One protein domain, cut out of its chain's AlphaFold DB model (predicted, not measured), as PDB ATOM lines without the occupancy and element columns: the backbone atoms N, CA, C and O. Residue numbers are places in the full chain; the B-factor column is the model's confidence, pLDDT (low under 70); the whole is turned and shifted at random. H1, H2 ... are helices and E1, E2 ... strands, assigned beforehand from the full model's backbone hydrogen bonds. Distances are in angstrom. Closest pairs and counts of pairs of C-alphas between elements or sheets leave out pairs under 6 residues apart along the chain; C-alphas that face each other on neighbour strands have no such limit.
ATOM      1  N   PHE A 319     137.385 158.604  99.882       67.19
ATOM      2  CA  PHE A 319     137.680 160.043  99.752       67.19
ATOM      3  C   PHE A 319     137.163 160.701  98.473       67.19
ATOM      4  O   PHE A 319     137.099 161.924  98.410       67.19
ATOM      5  N   GLY A 320     136.768 159.935  97.452       74.19
ATOM      6  CA  GLY A 320     136.266 160.498  96.196       74.19
ATOM      7  C   GLY A 320     135.177 161.556  96.398       74.19
ATOM      8  O   GLY A 320     135.198 162.609  95.770       74.19
ATOM      9  N   ARG A 321     134.268 161.349  97.358       81.00
ATOM     10  CA  ARG A 321     133.185 162.306  97.649       81.00
ATOM     11  C   ARG A 321     133.637 163.627  98.278       81.00
ATOM     12  O   ARG A 321     132.833 164.558  98.329       81.00
ATOM     13  N   ASP A 322     134.896 163.727  98.676       84.38
ATOM     14  CA  ASP A 322     135.520 164.959  99.158       84.38
ATOM     15  C   ASP A 322     136.292 165.684  98.043       84.38
ATOM     16  O   ASP A 322     136.809 166.780  98.250       84.38
ATOM     17  N   ILE A 323     136.351 165.097  96.842       87.00
ATOM     18  CA  ILE A 323     137.084 165.626  95.692       87.00
ATOM     19  C   ILE A 323     136.110 166.256  94.694       87.00
ATOM     20  O   ILE A 323     135.152 165.626  94.238       87.00
ATOM     21  N   ILE A 324     136.408 167.494  94.304       88.62
ATOM     22  CA  ILE A 324     135.889 168.121  93.088       88.62
ATOM     23  C   ILE A 324     137.033 168.117  92.076       88.62
ATOM     24  O   ILE A 324     138.095 168.677  92.341       88.62
ATOM     25  N   LEU A 325     136.829 167.457  90.937       91.56
ATOM     26  CA  LEU A 325     137.825 167.336  89.879       91.56
ATOM     27  C   LEU A 325     137.464 168.246  88.706       91.56
ATOM     28  O   LEU A 325     136.396 168.113  88.114       91.56
ATOM     29  N   LEU A 326     138.390 169.120  88.326       91.81
ATOM     30  CA  LEU A 326     138.302 169.924  87.111       91.81
ATOM     31  C   LEU A 326     139.423 169.478  86.172       91.81
ATOM     32  O   LEU A 326     140.597 169.590  86.520       91.81
ATOM     33  N   SER A 327     139.061 168.924  85.016       91.50
ATOM     34  CA  SER A 327     140.000 168.378  84.030       91.50
ATOM     35  C   SER A 327     139.948 169.208  82.750       91.50
ATOM     36  O   SER A 327     138.998 169.114  81.968       91.50
ATOM     37  N   LEU A 328     140.951 170.063  82.555       89.06
ATOM     38  CA  LEU A 328     141.097 170.885  81.356       89.06
ATOM     39  C   LEU A 328     141.941 170.122  80.332       89.06
ATOM     40  O   LEU A 328     142.989 169.588  80.687       89.06
ATOM     41  N   PHE A 329     141.504 170.098  79.070       88.19
ATOM     42  CA  PHE A 329     142.149 169.319  77.999       88.19
ATOM     43  C   PHE A 329     142.221 167.821  78.347       88.19
ATOM     44  O   PHE A 329     143.262 167.178  78.236       88.19
ATOM     45  N   ASP A 330     141.089 167.279  78.803       87.12
ATOM     46  CA  ASP A 330     140.983 165.967  79.458       87.12
ATOM     47  C   ASP A 330     141.420 164.778  78.578       87.12
ATOM     48  O   ASP A 330     141.821 163.718  79.076       87.12
ATOM     49  N   GLY A 331     141.343 164.927  77.252       91.81
ATOM     50  CA  GLY A 331     141.735 163.905  76.295       91.81
ATOM     51  C   GLY A 331     140.963 162.609  76.515       91.81
ATOM     52  O   GLY A 331     139.746 162.534  76.378       91.81
ATOM     53  N   VAL A 332     141.685 161.547  76.861       92.88
ATOM     54  CA  VAL A 332     141.109 160.207  77.053       92.88
ATOM     55  C   VAL A 332     140.451 159.997  78.427       92.88
ATOM     56  O   VAL A 332     140.094 158.864  78.759       92.88
ATOM     57  N   GLY A 333     140.296 161.045  79.241       92.50
ATOM     58  CA  GLY A 333     139.679 160.952  80.569       92.50
ATOM     59  C   GLY A 333     140.596 160.324  81.613       92.50
ATOM     60  O   GLY A 333     140.138 159.555  82.459       92.50
ATOM     61  N   ALA A 334     141.901 160.608  81.537       93.06
ATOM     62  CA  ALA A 334     142.904 159.994  82.406       93.06
ATOM     63  C   ALA A 334     142.654 160.315  83.888       93.06
ATOM     64  O   ALA A 334     142.542 159.401  84.704       93.06
ATOM     65  N   ALA A 335     142.537 161.600  84.236       93.50
ATOM     66  CA  ALA A 335     142.367 162.013  85.625       93.50
ATOM     67  C   ALA A 335     141.033 161.529  86.228       93.50
ATOM     68  O   ALA A 335     141.083 160.903  87.288       93.50
ATOM     69  N   PRO A 336     139.863 161.702  85.575       93.69
ATOM     70  CA  PRO A 336     138.603 161.204  86.125       93.69
ATOM     71  C   PRO A 336     138.587 159.684  86.315       93.69
ATOM     72  O   PRO A 336     138.124 159.209  87.352       93.69
ATOM     73  N   TYR A 337     139.147 158.920  85.368       93.94
ATOM     74  CA  TYR A 337     139.259 157.466  85.497       93.94
ATOM     75  C   TYR A 337     140.131 157.065  86.688       93.94
ATOM     76  O   TYR A 337     139.748 156.221  87.495       93.94
ATOM     77  N   ILE A 338     141.321 157.661  86.791       91.31
ATOM     78  CA  ILE A 338     142.304 157.333  87.826       91.31
ATOM     79  C   ILE A 338     141.769 157.692  89.211       91.31
ATOM     80  O   ILE A 338     141.890 156.878  90.123       91.31
ATOM     81  N   ILE A 339     141.153 158.868  89.373       90.25
ATOM     82  CA  ILE A 339     140.589 159.278  90.662       90.25
ATOM     83  C   ILE A 339     139.457 158.338  91.086       90.25
ATOM     84  O   ILE A 339     139.464 157.874  92.222       90.25
ATOM     85  N   ASP A 340     138.538 157.987  90.182       90.31
ATOM     86  CA  ASP A 340     137.459 157.038  90.493       90.31
ATOM     87  C   ASP A 340     138.001 155.647  90.857       90.31
ATOM     88  O   ASP A 340     137.591 155.048  91.855       90.31
ATOM     89  N   ARG A 341     138.988 155.150  90.099       88.62
ATOM     90  CA  ARG A 341     139.632 153.855  90.355       88.62
ATOM     91  C   ARG A 341     140.353 153.823  91.702       88.62
ATOM     92  O   ARG A 341     140.194 152.853  92.447       88.62
ATOM     93  N   ASP A 342     141.158 154.843  91.990       84.44
ATOM     94  CA  ASP A 342     142.091 154.827  93.116       84.44
ATOM     95  C   ASP A 342     141.437 155.328  94.411       84.44
ATOM     96  O   ASP A 342     141.693 154.741  95.458       84.44
ATOM     97  N   PHE A 343     140.568 156.346  94.346       85.56
ATOM     98  CA  PHE A 343     139.992 157.054  95.505       85.56
ATOM     99  C   PHE A 343     138.461 156.957  95.615       85.56
ATOM    100  O   PHE A 343     137.867 157.369  96.618       85.56
ATOM    101  N   GLY A 344     137.805 156.395  94.599       86.56
ATOM    102  CA  GLY A 344     136.354 156.383  94.464       86.56
ATOM    103  C   GLY A 344     135.813 157.632  93.772       86.56
ATOM    104  O   GLY A 344     136.521 158.614  93.548       86.56
ATOM    105  N   ARG A 345     134.524 157.585  93.429       87.00
ATOM    106  CA  ARG A 345     133.894 158.599  92.583       87.00
ATOM    107  C   ARG A 345     133.992 160.013  93.182       87.00
ATOM    108  O   ARG A 345     133.496 160.202  94.298       87.00
ATOM    109  N   PRO A 346     134.528 160.994  92.425       88.44
ATOM    110  CA  PRO A 346     134.453 162.414  92.748       88.44
ATOM    111  C   PRO A 346     133.037 162.873  93.111       88.44
ATOM    112  O   PRO A 346     132.054 162.365  92.563       88.44
ATOM    113  N   ARG A 347     132.922 163.888  93.974       86.56
ATOM    114  CA  ARG A 347     131.650 164.594  94.207       86.56
ATOM    115  C   ARG A 347     131.132 165.245  92.933       86.56
ATOM    116  O   ARG A 347     129.932 165.227  92.677       86.56
ATOM    117  N   LEU A 348     132.057 165.820  92.177       86.25
ATOM    118  CA  LEU A 348     131.837 166.447  90.888       86.25
ATOM    119  C   LEU A 348     133.101 166.240  90.053       86.25
ATOM    120  O   LEU A 348     134.207 166.413  90.565       86.25
ATOM    121  N   ALA A 349     132.934 165.881  88.783       90.25
ATOM    122  CA  ALA A 349     134.011 165.915  87.806       90.25
ATOM    123  C   ALA A 349     133.546 166.651  86.555       90.25
ATOM    124  O   ALA A 349     132.573 166.235  85.928       90.25
ATOM    125  N   VAL A 350     134.258 167.716  86.203       89.56
ATOM    126  CA  VAL A 350     133.999 168.525  85.010       89.56
ATOM    127  C   VAL A 350     135.171 168.374  84.050       89.56
ATOM    128  O   VAL A 350     136.327 168.453  84.463       89.56
ATOM    129  N   SER A 351     134.869 168.132  82.777       90.19
ATOM    130  CA  SER A 351     135.841 167.884  81.714       90.19
ATOM    131  C   SER A 351     135.636 168.847  80.546       90.19
ATOM    132  O   SER A 351     134.541 168.937  79.969       90.19
ATOM    133  N   TRP A 352     136.713 169.534  80.164       90.44
ATOM    134  CA  TRP A 352     136.788 170.333  78.943       90.44
ATOM    135  C   TRP A 352     137.606 169.593  77.889       90.44
ATOM    136  O   TRP A 352     138.793 169.318  78.069       90.44
ATOM    137  N   GLU A 353     136.950 169.276  76.775       87.06
ATOM    138  CA  GLU A 353     137.530 168.577  75.633       87.06
ATOM    139  C   GLU A 353     136.749 168.932  74.360       87.06
ATOM    140  O   GLU A 353     135.512 168.998  74.357       87.06
ATOM    141  N   VAL A 354     137.475 169.141  73.262       86.56
ATOM    142  CA  VAL A 354     136.940 169.541  71.953       86.56
ATOM    143  C   VAL A 354     137.054 168.434  70.904       86.56
ATOM    144  O   VAL A 354     136.254 168.402  69.964       86.56
ATOM    145  N   ASP A 355     137.993 167.498  71.056       86.69
ATOM    146  CA  ASP A 355     138.135 166.343  70.175       86.69
ATOM    147  C   ASP A 355     136.924 165.416  70.329       86.69
ATOM    148  O   ASP A 355     136.652 164.847  71.386       86.69
ATOM    149  N   ARG A 356     136.175 165.252  69.236       89.62
ATOM    150  CA  ARG A 356     134.920 164.489  69.227       89.62
ATOM    151  C   ARG A 356     135.105 163.026  69.638       89.62
ATOM    152  O   ARG A 356     134.208 162.481  70.274       89.62
ATOM    153  N   ALA A 357     136.231 162.399  69.292       89.94
ATOM    154  CA  ALA A 357     136.491 161.002  69.634       89.94
ATOM    155  C   ALA A 357     136.838 160.854  71.120       89.94
ATOM    156  O   ALA A 357     136.340 159.941  71.774       89.94
ATOM    157  N   CYS A 358     137.620 161.786  71.669       91.00
ATOM    158  CA  CYS A 358     137.883 161.885  73.105       91.00
ATOM    159  C   CYS A 358     136.596 162.119  73.908       91.00
ATOM    160  O   CYS A 358     136.312 161.375  74.843       91.00
ATOM    161  N   LYS A 359     135.745 163.061  73.485       90.88
ATOM    162  CA  LYS A 359     134.433 163.282  74.116       90.88
ATOM    163  C   LYS A 359     133.561 162.031  74.082       90.88
ATOM    164  O   LYS A 359     133.037 161.633  75.114       90.88
ATOM    165  N   ALA A 360     133.427 161.393  72.918       91.69
ATOM    166  CA  ALA A 360     132.632 160.173  72.776       91.69
ATOM    167  C   ALA A 360     133.176 159.029  73.650       91.69
ATOM    168  O   ALA A 360     132.403 158.271  74.239       91.69
ATOM    169  N   LEU A 361     134.504 158.921  73.765       94.06
ATOM    170  CA  LEU A 361     135.154 157.978  74.667       94.06
ATOM    171  C   LEU A 361     134.763 158.239  76.118       94.06
ATOM    172  O   LEU A 361     134.274 157.320  76.771       94.06
ATOM    173  N   VAL A 362     134.972 159.458  76.618       91.94
ATOM    174  CA  VAL A 362     134.727 159.781  78.029       91.94
ATOM    175  C   VAL A 362     133.237 159.697  78.353       91.94
ATOM    176  O   VAL A 362     132.887 159.062  79.338       91.94
ATOM    177  N   GLN A 363     132.343 160.163  77.477       91.50
ATOM    178  CA  GLN A 363     130.891 160.009  77.653       91.50
ATOM    179  C   GLN A 363     130.462 158.545  77.807       91.50
ATOM    180  O   GLN A 363     129.556 158.238  78.578       91.50
ATOM    181  N   LYS A 364     131.104 157.624  77.082       92.69
ATOM    182  CA  LYS A 364     130.770 156.198  77.155       92.69
ATOM    183  C   LYS A 364     131.490 155.475  78.291       92.69
ATOM    184  O   LYS A 364     130.925 154.567  78.895       92.69
ATOM    185  N   ALA A 365     132.748 155.818  78.550       90.69
ATOM    186  CA  ALA A 365     133.570 155.165  79.562       90.69
ATOM    187  C   ALA A 365     133.279 155.685  80.975       90.69
ATOM    188  O   ALA A 365     133.351 154.912  81.928       90.69
ATOM    189  N   LEU A 366     132.948 156.970  81.093       93.06
ATOM    190  CA  LEU A 366     132.765 157.734  82.323       93.06
ATOM    191  C   LEU A 366     131.527 158.651  82.185       93.06
ATOM    192  O   LEU A 366     131.656 159.873  82.235       93.06
ATOM    193  N   PRO A 367     130.305 158.091  82.051       91.56
ATOM    194  CA  PRO A 367     129.074 158.851  81.758       91.56
ATOM    195  C   PRO A 367     128.659 159.861  82.839       91.56
ATOM    196  O   PRO A 367     127.650 160.543  82.710       91.56
ATOM    197  N   TRP A 368     129.399 159.913  83.940       89.50
ATOM    198  CA  TRP A 368     129.168 160.779  85.087       89.50
ATOM    199  C   TRP A 368     130.061 162.009  85.128       89.50
ATOM    200  O   TRP A 368     129.914 162.828  86.030       89.50
ATOM    201  N   VAL A 369     130.998 162.112  84.189       91.00
ATOM    202  CA  VAL A 369     131.807 163.308  83.997       91.00
ATOM    203  C   VAL A 369     130.975 164.318  83.212       91.00
ATOM    204  O   VAL A 369     130.444 164.013  82.142       91.00
ATOM    205  N   GLU A 370     130.856 165.530  83.743       88.62
ATOM    206  CA  GLU A 370     130.158 166.620  83.075       88.62
ATOM    207  C   GLU A 370     131.049 167.223  81.992       88.62
ATOM    208  O   GLU A 370     132.121 167.761  82.265       88.62
ATOM    209  N   HIS A 371     130.601 167.142  80.743       85.44
ATOM    210  CA  HIS A 371     131.344 167.677  79.611       85.44
ATOM    211  C   HIS A 371     130.916 169.099  79.284       85.44
ATOM    212  O   HIS A 371     129.770 169.338  78.906       85.44
ATOM    213  N   ARG A 372     131.879 170.015  79.319       81.88
ATOM    214  CA  ARG A 372     131.665 171.432  79.008       81.88
ATOM    215  C   ARG A 372     132.113 171.842  77.608       81.88
ATOM    216  O   ARG A 372     131.669 172.845  77.067       81.88
ATOM    217  N   GLY A 373     132.908 171.001  76.948       80.38
ATOM    218  CA  GLY A 373     133.351 171.256  75.582       80.38
ATOM    219  C   GLY A 373     134.563 172.177  75.536       80.38
ATOM    220  O   GLY A 373     135.599 171.847  76.104       80.38
ATOM    221  N   ASP A 374     134.448 173.279  74.804       76.94
ATOM    222  CA  ASP A 374     135.547 174.224  74.608       76.94
ATOM    223  C   ASP A 374     135.740 175.083  75.859       76.94
ATOM    224  O   ASP A 374     134.852 175.842  76.234       76.94
ATOM    225  N   PHE A 375     136.905 174.948  76.491       77.25
ATOM    226  CA  PHE A 375     137.275 175.663  77.710       77.25
ATOM    227  C   PHE A 375     137.181 177.187  77.572       77.25
ATOM    228  O   PHE A 375     136.786 177.866  78.513       77.25
ATOM    229  N   THR A 376     137.451 177.720  76.380       70.44
ATOM    230  CA  THR A 376     137.417 179.170  76.129       70.44
ATOM    231  C   THR A 376     136.015 179.781  76.216       70.44
ATOM    232  O   THR A 376     135.879 181.000  76.228       70.44
ATOM    233  N   ARG A 377     134.970 178.946  76.268       67.25
ATOM    234  CA  ARG A 377     133.561 179.362  76.352       67.25
ATOM    235  C   ARG A 377     132.992 179.355  77.763       67.25
ATOM    236  O   ARG A 377     131.831 179.685  77.917       67.25
ATOM    237  N   ASP A 378     133.766 178.894  78.739       56.38
ATOM    238  CA  ASP A 378     133.350 178.774  80.140       56.38
ATOM    239  C   ASP A 378     134.112 179.786  81.011       56.38
ATOM    240  O   ASP A 378     134.352 179.565  82.201       56.38
ATOM    241  N   SER A 379     134.511 180.915  80.416       49.66
ATOM    242  CA  SER A 379     135.057 182.011  81.203       49.66
ATOM    243  C   SER A 379     133.999 182.433  82.228       49.66
ATOM    244  O   SER A 379     132.833 182.611  81.892       49.66
ATOM    245  N   LEU A 380     134.389 182.644  83.490       40.84
ATOM    246  CA  LEU A 380     133.489 183.224  84.505       40.84
ATOM    247  C   LEU A 380     133.001 184.640  84.115       40.84
ATOM    248  O   LEU A 380     132.187 185.239  84.816       40.84
ATOM    249  N   SER A 381     133.493 185.163  82.990       36.62
ATOM    250  CA  SER A 381     133.224 186.456  82.382       36.62
ATOM    251  C   SER A 381     132.827 186.306  80.903       36.62
ATOM    252  O   SER A 381     133.497 186.860  80.026       36.62
ATOM    253  N   GLY A 395     150.320 181.667  69.835       37.84
ATOM    254  CA  GLY A 395     149.488 180.880  68.919       37.84
ATOM    255  C   GLY A 395     148.270 180.280  69.627       37.84
ATOM    256  O   GLY A 395     148.304 180.065  70.837       37.84
ATOM    257  N   ASN A 396     147.225 179.925  68.865       44.22
ATOM    258  CA  ASN A 396     145.920 179.457  69.374       44.22
ATOM    259  C   ASN A 396     145.966 178.349  70.448       44.22
ATOM    260  O   ASN A 396     144.966 178.146  71.120       44.22
ATOM    261  N   ARG A 397     147.074 177.604  70.599       46.78
ATOM    262  CA  ARG A 397     147.239 176.558  71.628       46.78
ATOM    263  C   ARG A 397     148.097 176.961  72.831       46.78
ATOM    264  O   ARG A 397     147.892 176.405  73.897       46.78
ATOM    265  N   GLY A 398     149.039 177.896  72.683       51.91
ATOM    266  CA  GLY A 398     149.841 178.400  73.809       51.91
ATOM    267  C   GLY A 398     149.029 179.343  74.699       51.91
ATOM    268  O   GLY A 398     149.076 179.231  75.920       51.91
ATOM    269  N   ARG A 399     148.167 180.155  74.075       61.81
ATOM    270  CA  ARG A 399     147.176 181.004  74.751       61.81
ATOM    271  C   ARG A 399     146.231 180.217  75.670       61.81
ATOM    272  O   ARG A 399     145.878 180.702  76.734       61.81
ATOM    273  N   LEU A 400     145.888 178.980  75.300       65.00
ATOM    274  CA  LEU A 400     145.044 178.104  76.121       65.00
ATOM    275  C   LEU A 400     145.688 177.756  77.472       65.00
ATOM    276  O   LEU A 400     144.975 177.579  78.456       65.00
ATOM    277  N   PHE A 401     147.023 177.678  77.542       68.19
ATOM    278  CA  PHE A 401     147.719 177.484  78.813       68.19
ATOM    279  C   PHE A 401     147.588 178.728  79.698       68.19
ATOM    280  O   PHE A 401     147.193 178.598  80.853       68.19
ATOM    281  N   GLU A 402     147.839 179.922  79.155       70.19
ATOM    282  CA  GLU A 402     147.693 181.187  79.893       70.19
ATOM    283  C   GLU A 402     146.255 181.392  80.400       70.19
ATOM    284  O   GLU A 402     146.057 181.722  81.567       70.19
ATOM    285  N   GLU A 403     145.253 181.120  79.558       70.44
ATOM    286  CA  GLU A 403     143.835 181.170  79.940       70.44
ATOM    287  C   GLU A 403     143.506 180.148  81.036       70.44
ATOM    288  O   GLU A 403     142.786 180.466  81.981       70.44
ATOM    289  N   SER A 404     144.078 178.940  80.963       73.62
ATOM    290  CA  SER A 404     143.890 177.935  82.012       73.62
ATOM    291  C   SER A 404     144.502 178.363  83.348       73.62
ATOM    292  O   SER A 404     143.892 178.144  84.389       73.62
ATOM    293  N   VAL A 405     145.679 178.999  83.335       76.94
ATOM    294  CA  VAL A 405     146.346 179.481  84.553       76.94
ATOM    295  C   VAL A 405     145.549 180.624  85.176       76.94
ATOM    296  O   VAL A 405     145.292 180.588  86.375       76.94
ATOM    297  N   ALA A 406     145.086 181.582  84.366       75.44
ATOM    298  CA  ALA A 406     144.240 182.678  84.837       75.44
ATOM    299  C   ALA A 406     142.948 182.160  85.491       75.44
ATOM    300  O   ALA A 406     142.610 182.566  86.602       75.44
ATOM    301  N   PHE A 407     142.278 181.198  84.852       73.62
ATOM    302  CA  PHE A 407     141.103 180.537  85.418       73.62
ATOM    303  C   PHE A 407     141.409 179.833  86.747       73.62
ATOM    304  O   PHE A 407     140.632 179.932  87.695       73.62
ATOM    305  N   MET A 408     142.549 179.143  86.850       77.81
ATOM    306  CA  MET A 408     142.949 178.481  88.094       77.81
ATOM    307  C   MET A 408     143.254 179.478  89.215       77.81
ATOM    308  O   MET A 408     142.906 179.208  90.366       77.81
ATOM    309  N   ASP A 409     143.851 180.629  88.905       77.69
ATOM    310  CA  ASP A 409     144.095 181.694  89.880       77.69
ATOM    311  C   ASP A 409     142.788 182.337  90.366       77.69
ATOM    312  O   ASP A 409     142.605 182.523  91.575       77.69
ATOM    313  N   GLU A 410     141.844 182.607  89.460       77.25
ATOM    314  CA  GLU A 410     140.497 183.086  89.802       77.25
ATOM    315  C   GLU A 410     139.754 182.080  90.684       77.25
ATOM    316  O   GLU A 410     139.212 182.434  91.737       77.25
ATOM    317  N   LEU A 411     139.790 180.803  90.305       75.19
ATOM    318  CA  LEU A 411     139.156 179.730  91.053       75.19
ATOM    319  C   LEU A 411     139.785 179.567  92.441       75.19
ATOM    320  O   LEU A 411     139.069 179.448  93.433       75.19
ATOM    321  N   ARG A 412     141.116 179.620  92.544       78.00
ATOM    322  CA  ARG A 412     141.827 179.587  93.828       78.00
ATOM    323  C   ARG A 412     141.446 180.777  94.707       78.00
ATOM    324  O   ARG A 412     141.283 180.616  95.917       78.00
ATOM    325  N   ALA A 413     141.289 181.964  94.121       75.62
ATOM    326  CA  ALA A 413     140.864 183.160  94.839       75.62
ATOM    327  C   ALA A 413     139.406 183.072  95.322       75.62
ATOM    328  O   ALA A 413     139.108 183.547  96.422       75.62
ATOM    329  N   ALA A 414     138.523 182.443  94.545       73.12
ATOM    330  CA  ALA A 414     137.136 182.185  94.928       73.12
ATOM    331  C   ALA A 414     137.021 181.078  95.995       73.12
ATOM    332  O   ALA A 414     136.194 181.162  96.900       73.12
ATOM    333  N   LEU A 415     137.892 180.065  95.938       77.50
ATOM    334  CA  LEU A 415     137.879 178.886  96.809       77.50
ATOM    335  C   LEU A 415     138.850 178.979  97.998       77.50
ATOM    336  O   LEU A 415     139.295 177.952  98.501       77.50
ATOM    337  N   LYS A 416     139.150 180.181  98.507       73.88
ATOM    338  CA  LYS A 416     140.100 180.395  99.627       73.88
ATOM    339  C   LYS A 416     139.813 179.569 100.887       73.88
ATOM    340  O   LYS A 416     140.729 179.314 101.663       73.88
ATOM    341  N   SER A 417     138.560 179.174 101.112       74.88
ATOM    342  CA  SER A 417     138.152 178.334 102.246       74.88
ATOM    343  C   SER A 417     138.339 176.828 102.012       74.88
ATOM    344  O   SER A 417     138.064 176.043 102.913       74.88
ATOM    345  N   HIS A 418     138.760 176.411 100.815       75.38
ATOM    346  CA  HIS A 418     138.931 175.013 100.427       75.38
ATOM    347  C   HIS A 418     140.404 174.697 100.163       75.38
ATOM    348  O   HIS A 418     141.200 175.557  99.783       75.38
ATOM    349  N   ARG A 419     140.774 173.426 100.343       82.31
ATOM    350  CA  ARG A 419     142.092 172.936  99.930       82.31
ATOM    351  C   ARG A 419     142.117 172.882  98.406       82.31
ATOM    352  O   ARG A 419     141.277 172.225  97.801       82.31
ATOM    353  N   PHE A 420     143.065 173.594  97.810       83.75
ATOM    354  CA  PHE A 420     143.192 173.729  96.365       83.75
ATOM    355  C   PHE A 420     144.544 173.190  95.912       83.75
ATOM    356  O   PHE A 420     145.576 173.551  96.482       83.75
ATOM    357  N   ALA A 421     144.533 172.357  94.877       86.44
ATOM    358  CA  ALA A 421     145.733 171.819  94.265       86.44
ATOM    359  C   ALA A 421     145.601 171.762  92.746       86.44
ATOM    360  O   ALA A 421     144.498 171.656  92.214       86.44
ATOM    361  N   PHE A 422     146.740 171.799  92.060       87.81
ATOM    362  CA  PHE A 422     146.806 171.701  90.609       87.81
ATOM    363  C   PHE A 422     147.871 170.699  90.175       87.81
ATOM    364  O   PHE A 422     148.859 170.457  90.878       87.81
ATOM    365  N   LEU A 423     147.661 170.154  88.982       88.25
ATOM    366  CA  LEU A 423     148.626 169.353  88.254       88.25
ATOM    367  C   LEU A 423     148.540 169.737  86.774       88.25
ATOM    368  O   LEU A 423     147.478 169.633  86.167       88.25
ATOM    369  N   TYR A 424     149.659 170.188  86.219       82.69
ATOM    370  CA  TYR A 424     149.828 170.513  84.808       82.69
ATOM    371  C   TYR A 424     150.896 169.622  84.201       82.69
ATOM    372  O   TYR A 424     151.898 169.319  84.843       82.69
ATOM    373  N   GLU A 425     150.708 169.253  82.945       81.56
ATOM    374  CA  GLU A 425     151.694 168.538  82.149       81.56
ATOM    375  C   GLU A 425     151.916 169.306  80.850       81.56
ATOM    376  O   GLU A 425     150.969 169.841  80.272       81.56
ATOM    377  N   ASN A 426     153.170 169.409  80.419       71.25
ATOM    378  CA  ASN A 426     153.490 169.906  79.091       71.25
ATOM    379  C   ASN A 426     154.846 169.373  78.624       71.25
ATOM    380  O   ASN A 426     155.708 168.961  79.404       71.25
ATOM    381  N   VAL A 427     155.065 169.470  77.320       62.06
ATOM    382  CA  VAL A 427     156.321 169.132  76.669       62.06
ATOM    383  C   VAL A 427     157.172 170.393  76.514       62.06
ATOM    384  O   VAL A 427     156.812 171.304  75.773       62.06
ATOM    385  N   GLU A 428     158.347 170.426  77.138       46.59
ATOM    386  CA  GLU A 428     159.373 171.427  76.847       46.59
ATOM    387  C   GLU A 428     160.401 170.848  75.862       46.59
ATOM    388  O   GLU A 428     160.999 169.789  76.085       46.59
ATOM    389  N   ILE A 429     160.632 171.558  74.758       40.62
ATOM    390  CA  ILE A 429     161.700 171.242  73.805       40.62
ATOM    391  C   ILE A 429     162.912 172.093  74.181       40.62
ATOM    392  O   ILE A 429     163.035 173.247  73.781       40.62
ATOM    393  N   LEU A 430     163.824 171.523  74.967       39.31
ATOM    394  CA  LEU A 430     165.102 172.164  75.272       39.31
ATOM    395  C   LEU A 430     166.143 171.796  74.208       39.31
ATOM    396  O   LEU A 430     166.041 170.756  73.557       39.31
ATOM    397  N   ARG A 431     167.242 172.564  74.128       30.12
ATOM    398  CA  ARG A 431     168.452 172.231  73.332       30.12
ATOM    399  C   ARG A 431     169.003 170.805  73.565       30.12
ATOM    400  O   ARG A 431     169.858 170.358  72.814       30.12
ATOM    401  N   MET A 432     168.530 170.106  74.603       29.22
ATOM    402  CA  MET A 432     168.905 168.746  75.009       29.22
ATOM    403  C   MET A 432     167.803 167.681  74.769       29.22
ATOM    404  O   MET A 432     167.868 166.611  75.374       29.22
ATOM    405  N   GLY A 433     166.776 167.971  73.960       39.62
ATOM    406  CA  GLY A 433     165.710 167.032  73.577       39.62
ATOM    407  C   GLY A 433     164.321 167.353  74.152       39.62
ATOM    408  O   GLY A 433     164.159 168.270  74.957       39.62
ATOM    409  N   ILE A 434     163.324 166.566  73.726       45.72
ATOM    410  CA  ILE A 434     161.923 166.629  74.182       45.72
ATOM    411  C   ILE A 434     161.849 166.162  75.640       45.72
ATOM    412  O   ILE A 434     162.316 165.063  75.950       45.72
ATOM    413  N   ARG A 435     161.274 166.974  76.533       57.03
ATOM    414  CA  ARG A 435     161.075 166.645  77.951       57.03
ATOM    415  C   ARG A 435     159.622 166.869  78.354       57.03
ATOM    416  O   ARG A 435     159.103 167.959  78.188       57.03
ATOM    417  N   LEU A 436     158.997 165.837  78.907       61.34
ATOM    418  CA  LEU A 436     157.723 165.941  79.615       61.34
ATOM    419  C   LEU A 436     157.984 166.536  81.002       61.34
ATOM    420  O   LEU A 436     158.755 165.964  81.779       61.34
ATOM    421  N   PHE A 437     157.355 167.666  81.291       68.31
ATOM    422  CA  PHE A 437     157.378 168.326  82.587       68.31
ATOM    423  C   PHE A 437     156.001 168.245  83.226       68.31
ATOM    424  O   PHE A 437     154.986 168.463  82.573       68.31
ATOM    425  N   TRP A 438     155.995 167.931  84.518       73.00
ATOM    426  CA  TRP A 438     154.801 167.930  85.348       73.00
ATOM    427  C   TRP A 438     154.974 168.997  86.428       73.00
ATOM    428  O   TRP A 438     155.941 168.944  87.189       73.00
ATOM    429  N   TRP A 439     154.049 169.949  86.508       75.12
ATOM    430  CA  TRP A 439     153.983 170.944  87.576       75.12
ATOM    431  C   TRP A 439     152.866 170.575  88.533       75.12
ATOM    432  O   TRP A 439     151.731 170.380  88.114       75.12
ATOM    433  N   LEU A 440     153.186 170.478  89.817       82.81
ATOM    434  CA  LEU A 440     152.234 170.123  90.859       82.81
ATOM    435  C   LEU A 440     152.303 171.151  91.980       82.81
ATOM    436  O   LEU A 440     153.386 171.626  92.314       82.81
ATOM    437  N   SER A 441     151.174 171.417  92.628       82.31
ATOM    438  CA  SER A 441     151.093 172.289  93.808       82.31
ATOM    439  C   SER A 441     151.576 171.627  95.112       82.31
ATOM    440  O   SER A 441     151.140 172.012  96.196       82.31
ATOM    441  N   ILE A 442     152.412 170.590  95.021       78.44
ATOM    442  CA  ILE A 442     152.964 169.874  96.177       78.44
ATOM    443  C   ILE A 442     154.165 170.653  96.713       78.44
ATOM    444  O   ILE A 442     155.065 171.014  95.956       78.44
ATOM    445  N   ASP A 443     154.213 170.850  98.031       75.88
ATOM    446  CA  ASP A 443     155.430 171.287  98.711       75.88
ATOM    447  C   ASP A 443     156.396 170.101  98.842       75.88
ATOM    448  O   ASP A 443     156.348 169.321  99.797       75.88
ATOM    449  N   TRP A 444     157.265 169.951  97.842       75.94
ATOM    450  CA  TRP A 444     158.246 168.869  97.778       75.94
ATOM    451  C   TRP A 444     159.244 168.882  98.943       75.94
ATOM    452  O   TRP A 444     159.798 167.834  99.257       75.94
ATOM    453  N   THR A 445     159.432 170.014  99.638       70.62
ATOM    454  CA  THR A 445     160.325 170.085 100.814       70.62
ATOM    455  C   THR A 445     159.792 169.288 102.003       70.62
ATOM    456  O   THR A 445     160.559 168.844 102.855       70.62
ATOM    457  N   ARG A 446     158.476 169.061 102.044       67.88
ATOM    458  CA  ARG A 446     157.797 168.301 103.100       67.88
ATOM    459  C   ARG A 446     157.593 166.833 102.738       67.88
ATOM    460  O   ARG A 446     157.131 166.062 103.575       67.88
ATOM    461  N   LEU A 447     157.912 166.448 101.503       71.94
ATOM    462  CA  LEU A 447     157.631 165.128 100.958       71.94
ATOM    463  C   LEU A 447     158.935 164.354 100.738       71.94
ATOM    464  O   LEU A 447     159.447 164.262  99.626       71.94
ATOM    465  N   VAL A 448     159.482 163.804 101.821       69.62
ATOM    466  CA  VAL A 448     160.697 162.966 101.773       69.62
ATOM    467  C   VAL A 448     160.352 161.502 101.475       69.62
ATOM    468  O   VAL A 448     161.126 160.794 100.833       69.62
ATOM    469  N   SER A 449     159.155 161.074 101.875       76.19
ATOM    470  CA  SER A 449     158.640 159.722 101.669       76.19
ATOM    471  C   SER A 449     157.313 159.740 100.916       76.19
ATOM    472  O   SER A 449     156.521 160.675 101.030       76.19
ATOM    473  N   CYS A 450     157.059 158.677 100.160       69.06
ATOM    474  CA  CYS A 450     155.786 158.372  99.540       69.06
ATOM    475  C   CYS A 450     154.697 158.253 100.627       69.06
ATOM    476  O   CYS A 450     154.813 157.397 101.506       69.06
ATOM    477  N   PRO A 451     153.620 159.058 100.585       68.06
ATOM    478  CA  PRO A 451     152.527 158.977 101.557       68.06
ATOM    479  C   PRO A 451     151.769 157.646 101.540       68.06
ATOM    480  O   PRO A 451     151.060 157.350 102.496       68.06
ATOM    481  N   ASP A 452     151.878 156.878 100.451       65.00
ATOM    482  CA  ASP A 452     151.133 155.629 100.273       65.00
ATOM    483  C   ASP A 452     151.738 154.463 101.072       65.00
ATOM    484  O   ASP A 452     151.000 153.644 101.613       65.00
ATOM    485  N   ASP A 453     153.068 154.363 101.120       69.81
ATOM    486  CA  ASP A 453     153.789 153.210 101.682       69.81
ATOM    487  C   ASP A 453     154.975 153.594 102.585       69.81
ATOM    488  O   ASP A 453     155.649 152.723 103.131       69.81
ATOM    489  N   GLY A 454     155.236 154.893 102.766       69.88
ATOM    490  CA  GLY A 454     156.335 155.410 103.580       69.88
ATOM    491  C   GLY A 454     157.724 155.240 102.956       69.88
ATOM    492  O   GLY A 454     158.709 155.657 103.572       69.88
ATOM    493  N   SER A 455     157.826 154.668 101.751       72.56
ATOM    494  CA  SER A 455     159.106 154.492 101.057       72.56
ATOM    495  C   SER A 455     159.744 155.846 100.722       72.56
ATOM    496  O   SER A 455     159.023 156.804 100.441       72.56
ATOM    497  N   PRO A 456     161.079 155.982 100.766       75.50
ATOM    498  CA  PRO A 456     161.731 157.239 100.417       75.50
ATOM    499  C   PRO A 456     161.478 157.585  98.946       75.50
ATOM    500  O   PRO A 456     161.552 156.725  98.069       75.50
ATOM    501  N   LEU A 457     161.203 158.860  98.663       79.50
ATOM    502  CA  LEU A 457     161.145 159.334  97.286       79.50
ATOM    503  C   LEU A 457     162.559 159.397  96.707       79.50
ATOM    504  O   LEU A 457     163.441 160.068  97.238       79.50
ATOM    505  N   GLU A 458     162.770 158.716  95.586       79.69
ATOM    506  CA  GLU A 458     164.058 158.714  94.904       79.69
ATOM    507  C   GLU A 458     164.192 159.925  93.980       79.69
ATOM    508  O   GLU A 458     163.421 160.102  93.036       79.69
ATOM    509  N   TRP A 459     165.225 160.734  94.190       80.31
ATOM    510  CA  TRP A 459     165.522 161.896  93.356       80.31
ATOM    511  C   TRP A 459     166.810 161.686  92.569       80.31
ATOM    512  O   TRP A 459     167.781 161.109  93.049       80.31
ATOM    513  N   ALA A 460     166.833 162.168  91.330       75.69
ATOM    514  CA  ALA A 460     168.029 162.187  90.501       75.69
ATOM    515  C   ALA A 460     168.207 163.554  89.848       75.69
ATOM    516  O   ALA A 460     167.237 164.179  89.430       75.69
ATOM    517  N   LYS A 461     169.454 163.977  89.648       72.75
ATOM    518  CA  LYS A 461     169.758 165.167  88.846       72.75
ATOM    519  C   LYS A 461     169.789 164.815  87.356       72.75
ATOM    520  O   LYS A 461     170.309 163.769  86.958       72.75
ATOM    521  N   LYS A 462     169.232 165.683  86.505       59.69
ATOM    522  CA  LYS A 462     169.423 165.635  85.041       59.69
ATOM    523  C   LYS A 462     169.744 167.029  84.501       59.69
ATOM    524  O   LYS A 462     168.858 167.774  84.070       59.69
ATOM    525  N   GLY A 463     171.034 167.362  84.496       68.38
ATOM    526  CA  GLY A 463     171.501 168.739  84.327       68.38
ATOM    527  C   GLY A 463     171.209 169.533  85.600       68.38
ATOM    528  O   GLY A 463     171.444 169.029  86.692       68.38
ATOM    529  N   ARG A 464     170.633 170.731  85.463       64.50
ATOM    530  CA  ARG A 464     170.259 171.590  86.603       64.50
ATOM    531  C   ARG A 464     168.954 171.208  87.317       64.50
ATOM    532  O   ARG A 464     168.591 171.855  88.287       64.50
ATOM    533  N   TRP A 465     168.224 170.218  86.809       61.53
ATOM    534  CA  TRP A 465     166.869 169.908  87.267       61.53
ATOM    535  C   TRP A 465     166.833 168.669  88.156       61.53
ATOM    536  O   TRP A 465     167.463 167.654  87.831       61.53
ATOM    537  N   ASP A 466     166.037 168.748  89.219       68.25
ATOM    538  CA  ASP A 466     165.626 167.596  90.012       68.25
ATOM    539  C   ASP A 466     164.571 166.785  89.266       68.25
ATOM    540  O   ASP A 466     163.614 167.314  88.702       68.25
ATOM    541  N   ARG A 467     164.774 165.471  89.230       73.31
ATOM    542  CA  ARG A 467     163.886 164.507  88.593       73.31
ATOM    543  C   ARG A 467     163.511 163.455  89.617       73.31
ATOM    544  O   ARG A 467     164.356 162.643  89.997       73.31
ATOM    545  N   LEU A 468     162.235 163.433  89.978       77.00
ATOM    546  CA  LEU A 468     161.657 162.355  90.764       77.00
ATOM    547  C   LEU A 468     161.701 161.053  89.952       77.00
ATOM    548  O   LEU A 468     161.202 160.985  88.823       77.00
ATOM    549  N   ARG A 469     162.312 160.017  90.518       72.81
ATOM    550  CA  ARG A 469     162.230 158.649  90.019       72.81
ATOM    551  C   ARG A 469     161.020 157.997  90.666       72.81
ATOM    552  O   ARG A 469     160.989 157.731  91.860       72.81
ATOM    553  N   LEU A 470     160.008 157.730  89.851       70.50
ATOM    554  CA  LEU A 470     158.893 156.899  90.275       70.50
ATOM    555  C   LEU A 470     159.371 155.446  90.219       70.50
ATOM    556  O   LEU A 470     159.523 154.908  89.123       70.50
ATOM    557  N   ALA A 471     159.643 154.831  91.370       56.81
ATOM    558  CA  ALA A 471     159.993 153.416  91.479       56.81
ATOM    559  C   ALA A 471     158.788 152.542  91.075       56.81
ATOM    560  O   ALA A 471     158.052 152.005  91.897       56.81
ATOM    561  N   ALA A 472     158.519 152.458  89.774       59.84
ATOM    562  CA  ALA A 472     157.552 151.539  89.208       59.84
ATOM    563  C   ALA A 472     158.303 150.284  88.766       59.84
ATOM    564  O   ALA A 472     159.219 150.363  87.942       59.84
ATOM    565  N   ALA A 473     157.912 149.125  89.299       61.09
ATOM    566  CA  ALA A 473     158.372 147.847  88.776       61.09
ATOM    567  C   ALA A 473     158.080 147.808  87.270       61.09
ATOM    568  O   ALA A 473     156.946 148.047  86.845       61.09
ATOM    569  N   ARG A 474     159.111 147.565  86.454       66.81
ATOM    570  CA  ARG A 474     158.923 147.406  85.011       66.81
ATOM    571  C   ARG A 474     158.016 146.202  84.793       66.81
ATOM    572  O   ARG A 474     158.313 145.118  85.291       66.81
ATOM    573  N   ALA A 475     156.924 146.407  84.064       73.12
ATOM    574  CA  ALA A 475     156.043 145.321  83.669       73.12
ATOM    575  C   ALA A 475     156.854 144.271  82.894       73.12
ATOM    576  O   ALA A 475     157.627 144.621  81.995       73.12
ATOM    577  N   HIS A 567     149.487 151.967  80.503       87.75
ATOM    578  CA  HIS A 567     148.710 151.476  81.649       87.75
ATOM    579  C   HIS A 567     147.206 151.802  81.561       87.75
ATOM    580  O   HIS A 567     146.530 151.975  82.580       87.75
ATOM    581  N   MET A 568     146.680 151.894  80.341       88.94
ATOM    582  CA  MET A 568     145.246 151.904  80.068       88.94
ATOM    583  C   MET A 568     144.743 150.460  79.907       88.94
ATOM    584  O   MET A 568     145.498 149.598  79.447       88.94
ATOM    585  N   PRO A 569     143.468 150.175  80.224       90.44
ATOM    586  CA  PRO A 569     142.868 148.888  79.890       90.44
ATOM    587  C   PRO A 569     142.933 148.623  78.373       90.44
ATOM    588  O   PRO A 569     142.642 149.539  77.594       90.44
ATOM    589  N   PRO A 570     143.261 147.398  77.928       90.12
ATOM    590  CA  PRO A 570     143.209 147.060  76.510       90.12
ATOM    591  C   PRO A 570     141.782 147.232  75.970       90.12
ATOM    592  O   PRO A 570     140.795 146.889  76.623       90.12
ATOM    593  N   GLY A 571     141.663 147.817  74.782       91.75
ATOM    594  CA  GLY A 571     140.396 148.182  74.155       91.75
ATOM    595  C   GLY A 571     139.749 149.452  74.722       91.75
ATOM    596  O   GLY A 571     138.625 149.774  74.332       91.75
ATOM    597  N   TYR A 572     140.407 150.199  75.618       94.69
ATOM    598  CA  TYR A 572     139.804 151.385  76.236       94.69
ATOM    599  C   TYR A 572     139.373 152.423  75.193       94.69
ATOM    600  O   TYR A 572     138.209 152.827  75.188       94.69
ATOM    601  N   THR A 573     140.244 152.788  74.246       95.44
ATOM    602  CA  THR A 573     139.904 153.781  73.212       95.44
ATOM    603  C   THR A 573     138.944 153.239  72.151       95.44
ATOM    604  O   THR A 573     138.276 154.022  71.477       95.44
ATOM    605  N   ALA A 574     138.785 151.912  72.036       94.00
ATOM    606  CA  ALA A 574     137.808 151.302  71.129       94.00
ATOM    607  C   ALA A 574     136.362 151.657  71.508       94.00
ATOM    608  O   ALA A 574     135.478 151.691  70.650       94.00
ATOM    609  N   LYS A 575     136.111 151.997  72.781       92.19
ATOM    610  CA  LYS A 575     134.794 152.444  73.255       92.19
ATOM    611  C   LYS A 575     134.277 153.651  72.468       92.19
ATOM    612  O   LYS A 575     133.071 153.712  72.232       92.19
ATOM    613  N   ALA A 576     135.166 154.523  71.985       90.75
ATOM    614  CA  ALA A 576     134.829 155.680  71.156       90.75
ATOM    615  C   ALA A 576     134.153 155.324  69.817       90.75
ATOM    616  O   ALA A 576     133.639 156.215  69.148       90.75
ATOM    617  N   GLY A 577     134.189 154.052  69.390       90.19
ATOM    618  CA  GLY A 577     133.776 153.652  68.040       90.19
ATOM    619  C   GLY A 577     134.720 154.181  66.955       90.19
ATOM    620  O   GLY A 577     134.321 154.319  65.805       90.19
ATOM    621  N   ALA A 578     135.953 154.525  67.335       89.06
ATOM    622  CA  ALA A 578     136.934 155.154  66.469       89.06
ATOM    623  C   ALA A 578     137.828 154.125  65.761       89.06
ATOM    624  O   ALA A 578     138.103 153.044  66.290       89.06
ATOM    625  N   ASP A 579     138.321 154.490  64.578       92.38
ATOM    626  CA  ASP A 579     139.264 153.680  63.810       92.38
ATOM    627  C   ASP A 579     140.652 153.596  64.476       92.38
ATOM    628  O   ASP A 579     140.990 154.341  65.402       92.38
ATOM    629  N   ALA A 580     141.498 152.681  63.996       91.44
ATOM    630  CA  ALA A 580     142.830 152.466  64.566       91.44
ATOM    631  C   ALA A 580     143.709 153.733  64.529       91.44
ATOM    632  O   ALA A 580     144.452 153.996  65.479       91.44
ATOM    633  N   LYS A 581     143.605 154.552  63.471       90.62
ATOM    634  CA  LYS A 581     144.366 155.805  63.319       90.62
ATOM    635  C   LYS A 581     143.976 156.816  64.400       90.62
ATOM    636  O   LYS A 581     144.848 157.381  65.064       90.62
ATOM    637  N   THR A 582     142.680 156.999  64.634       90.88
ATOM    638  CA  THR A 582     142.157 157.883  65.683       90.88
ATOM    639  C   THR A 582     142.527 157.372  67.067       90.88
ATOM    640  O   THR A 582     143.011 158.144  67.890       90.88
ATOM    641  N   ARG A 583     142.416 156.066  67.314       94.06
ATOM    642  CA  ARG A 583     142.831 155.456  68.585       94.06
ATOM    643  C   ARG A 583     144.319 155.661  68.872       94.06
ATOM    644  O   ARG A 583     144.687 156.066  69.972       94.06
ATOM    645  N   HIS A 584     145.186 155.498  67.870       92.31
ATOM    646  CA  HIS A 584     146.605 155.836  68.002       92.31
ATOM    647  C   HIS A 584     146.843 157.318  68.313       92.31
ATOM    648  O   HIS A 584     147.739 157.626  69.101       92.31
ATOM    649  N   ARG A 585     146.060 158.234  67.722       91.31
ATOM    650  CA  ARG A 585     146.123 159.669  68.043       91.31
ATOM    651  C   ARG A 585     145.757 159.924  69.505       91.31
ATOM    652  O   ARG A 585     146.472 160.657  70.178       91.31
ATOM    653  N   MET A 586     144.678 159.308  69.982       90.62
ATOM    654  CA  MET A 586     144.183 159.460  71.352       90.62
ATOM    655  C   MET A 586     145.211 158.987  72.384       90.62
ATOM    656  O   MET A 586     145.509 159.721  73.319       90.62
ATOM    657  N   VAL A 587     145.809 157.806  72.184       90.06
ATOM    658  CA  VAL A 587     146.854 157.289  73.086       90.06
ATOM    659  C   VAL A 587     148.121 158.143  73.018       90.06
ATOM    660  O   VAL A 587     148.666 158.499  74.053       90.06
ATOM    661  N   GLY A 588     148.571 158.515  71.814       85.00
ATOM    662  CA  GLY A 588     149.807 159.285  71.631       85.00
ATOM    663  C   GLY A 588     149.755 160.721  72.165       85.00
ATOM    664  O   GLY A 588     150.803 161.289  72.447       85.00
ATOM    665  N   ASN A 589     148.559 161.305  72.300       84.62
ATOM    666  CA  ASN A 589     148.353 162.612  72.935       84.62
ATOM    667  C   ASN A 589     147.966 162.506  74.420       84.62
ATOM    668  O   ASN A 589     147.924 163.522  75.105       84.62
ATOM    669  N   GLY A 590     147.612 161.314  74.899       83.38
ATOM    670  CA  GLY A 590     147.144 161.110  76.262       83.38
ATOM    671  C   GLY A 590     148.292 160.978  77.258       83.38
ATOM    672  O   GLY A 590     149.394 160.538  76.923       83.38
ATOM    673  N   TRP A 591     148.006 161.281  78.523       87.88
ATOM    674  CA  TRP A 591     148.937 161.000  79.608       87.88
ATOM    675  C   TRP A 591     149.288 159.516  79.695       87.88
ATOM    676  O   TRP A 591     148.489 158.626  79.390       87.88
ATOM    677  N   HIS A 592     150.486 159.239  80.197       87.50
ATOM    678  CA  HIS A 592     150.819 157.905  80.670       87.50
ATOM    679  C   HIS A 592     150.099 157.658  82.004       87.50
ATOM    680  O   HIS A 592     150.464 158.245  83.026       87.50
ATOM    681  N   TRP A 593     149.099 156.771  82.033       87.88
ATOM    682  CA  TRP A 593     148.223 156.582  83.200       87.88
ATOM    683  C   TRP A 593     148.967 156.069  84.430       87.88
ATOM    684  O   TRP A 593     148.638 156.450  85.548       87.88
ATOM    685  N   GLY A 594     150.018 155.267  84.239       83.81
ATOM    686  CA  GLY A 594     150.889 154.845  85.341       83.81
ATOM    687  C   GLY A 594     151.562 156.015  86.070       83.81
ATOM    688  O   GLY A 594     151.593 156.037  87.297       83.81
ATOM    689  N   VAL A 595     152.056 157.010  85.324       84.31
ATOM    690  CA  VAL A 595     152.700 158.208  85.885       84.31
ATOM    691  C   VAL A 595     151.646 159.120  86.503       84.31
ATOM    692  O   VAL A 595     151.786 159.513  87.659       84.31
ATOM    693  N   ALA A 596     150.559 159.385  85.772       87.50
ATOM    694  CA  ALA A 596     149.459 160.215  86.251       87.50
ATOM    695  C   ALA A 596     148.846 159.669  87.551       87.50
ATOM    696  O   ALA A 596     148.599 160.438  88.471       87.50
ATOM    697  N   SER A 597     148.674 158.348  87.677       85.12
ATOM    698  CA  SER A 597     148.164 157.708  88.899       85.12
ATOM    699  C   SER A 597     149.075 157.922  90.098       85.12
ATOM    700  O   SER A 597     148.591 158.274  91.170       85.12
ATOM    701  N   ARG A 598     150.397 157.813  89.925       83.88
ATOM    702  CA  ARG A 598     151.341 158.110  91.011       83.88
ATOM    703  C   ARG A 598     151.311 159.584  91.403       83.88
ATOM    704  O   ARG A 598     151.242 159.888  92.585       83.88
ATOM    705  N   LEU A 599     151.314 160.489  90.428       87.19
ATOM    706  CA  LEU A 599     151.332 161.931  90.674       87.19
ATOM    707  C   LEU A 599     150.030 162.450  91.302       87.19
ATOM    708  O   LEU A 599     150.082 163.176  92.292       87.19
ATOM    709  N   LEU A 600     148.871 162.028  90.787       87.12
ATOM    710  CA  LEU A 600     147.566 162.298  91.402       87.12
ATOM    711  C   LEU A 600     147.478 161.660  92.793       87.12
ATOM    712  O   LEU A 600     146.946 162.273  93.712       87.12
ATOM    713  N   GLY A 601     148.073 160.474  92.958       84.19
ATOM    714  CA  GLY A 601     148.273 159.805  94.239       84.19
ATOM    715  C   GLY A 601     148.920 160.709  95.286       84.19
ATOM    716  O   GLY A 601     148.320 161.013  96.317       84.19
ATOM    717  N   LEU A 602     150.130 161.188  94.979       84.81
ATOM    718  CA  LEU A 602     150.888 162.101  95.837       84.81
ATOM    719  C   LEU A 602     150.111 163.397  96.112       84.81
ATOM    720  O   LEU A 602     150.080 163.870  97.249       84.81
ATOM    721  N   LEU A 603     149.452 163.958  95.094       87.06
ATOM    722  CA  LEU A 603     148.699 165.206  95.212       87.06
ATOM    723  C   LEU A 603     147.513 165.070  96.175       87.06
ATOM    724  O   LEU A 603     147.362 165.873  97.091       87.06
ATOM    725  N   VAL A 604     146.689 164.035  96.004       83.62
ATOM    726  CA  VAL A 604     145.500 163.816  96.839       83.62
ATOM    727  C   VAL A 604     145.895 163.463  98.272       83.62
ATOM    728  O   VAL A 604     145.298 163.981  99.211       83.62
ATOM    729  N   MET A 605     146.933 162.646  98.475       79.75
ATOM    730  CA  MET A 605     147.348 162.243  99.825       79.75
ATOM    731  C   MET A 605     148.003 163.379 100.615       79.75
ATOM    732  O   MET A 605     147.722 163.550 101.803       79.75
ATOM    733  N   THR A 606     148.814 164.220  99.969       77.88
ATOM    734  CA  THR A 606     149.338 165.444 100.605       77.88
ATOM    735  C   THR A 606     148.207 166.431 100.914       77.88
ATOM    736  O   THR A 606     148.174 167.045 101.986       77.88
ATOM    737  N   MET A 607     147.193 166.485 100.043       74.25
ATOM    738  CA  MET A 607     145.910 167.134 100.309       74.25
ATOM    739  C   MET A 607     145.017 166.423 101.341       74.25
ATOM    740  O   MET A 607     144.001 166.983 101.727       74.25
ATOM    741  N   GLY A 608     145.366 165.240 101.836       64.50
ATOM    742  CA  GLY A 608     144.663 164.570 102.932       64.50
ATOM    743  C   GLY A 608     145.319 164.863 104.280       64.50
ATOM    744  O   GLY A 608     144.658 165.300 105.219       64.50
TER     745      GLY A 608
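Overview. This is residues 319 to 381, 395 to 475 and 567 to 608 of the 826 residues of the protein "PUB3 protein" of Symbiodinium sp. KB8 (UniProt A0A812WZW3). Two parallel strands, E1 and E2, form a small sheet with H2 packed on it; H7 packs beside H2 at a steep tilt, and beyond H7 lie two antiparallel hairpins, E3 with E4 and then E5 with E6. H3, H5 and H6 gather at one end of the model, while H4 touches no other helix and lies on the far side of E1 from H2. The 186 printed residues, with seven named helices and six named strands, run H1 E1 H2 E2 H3 H4 E3 E4 E5 E6 H5 H6 H7, and the class is mixed, helices and strands. The three sheets have two strands each: E1 and E2 are parallel, the other two pairs antiparallel. The whole is compact, with a radius of gyration of the C-alphas of 17.0 A and spans of 42 by 41 by 37 A.

Along the chain. H1, residues 319 to 322, begins with C-alpha 319 at (137.680, 160.043, 99.752). E1 is residues 324 to 328, H2 residues 334 to 343, E2 residues 348 to 352 and H3 residues 356 to 365, 14.0 A long. After the first cut, H4 holds residues 399 to 414 and is 22.6 A long. E3, residues 423 to 430, starts with C-alpha 423 at (148.626, 169.353, 88.254) and measures 21.2 A; E4, residues 433 to 440, measures 22.1 A. E5 is residues 458 to 462 and E6 residues 465 to 469. After the second cut come H5, residues 573 to 576, H6, residues 580 to 589, 14.3 A long, and H7, residues 593 to 608, 21.6 A long, which ends with C-alpha 608 at (144.663, 164.570, 102.932).

Arrangement. E1, H2 and E2 form a strand-helix-strand unit, two parallel neighbour strands with a helix between them along the chain, and its crossover is right-handed. The directions of E1 and E2 differ by 6 degrees, and N 325 and O 348 are 2.8 A apart, within hydrogen-bond range. Residues 350 to 351 of E2 also pair in parallel with residues 370 to 371. The closest C-alphas of E1 and H2 are those of Ser 327 and Ala 335, 7.0 A apart. H1 touches H2, with the C-alphas of Gly 320 and Phe 343 closest at 5.1 A. H7 touches H2 with its residues 593 to 600 alone, closest at the C-alphas of Ile 338 and Ser 597, 6.0 A. The two run the same way at a steep tilt of 54 degrees. E4 comes closest to H7 at the C-alphas of Leu 440 and Leu 603, 7.5 A. In the hairpin of E3 and E4, at 157 degrees, N 424 and O 439 are within hydrogen-bond range at 2.8 A; in the hairpin of E5 and E6, at 143 degrees, so are N 467 and O 460, at 2.8 A. H3 touches H5, closest at the C-alphas of Leu 361 and Ala 576, 4.2 A, and H5 touches H6, closest at those of Thr 573 and Arg 583, 5.7 A. The C-alphas of Leu 328 in E1 and Ser 404 in H4 are the closest of the two elements, 7.6 A apart. In H2, H3, H4, H6 and H7 every O i to N i+4 pair is within hydrogen-bond range; H1 and H5 are too short for such a pair.

Size, cuts and confidence. The C-alphas of Ser 381 and Ala 475, the two farthest apart, are 47.1 A from each other. Residues 382 to 394 are not printed, with 21.8 A between C-alphas 381 and 395; residues 476 to 566 are not printed, with 9.8 A between C-alphas 475 and 567. Of the links that are printed whole, the one from E4 to E5, 17 residues, is long. Residues 413 to 418, of which 413 and 414 belong to H4, stand free. The mean pLDDT of the printed part is 78.3; 41 residues are under 70, among them residues 377 to 381, 395 to 401 and 427 to 437.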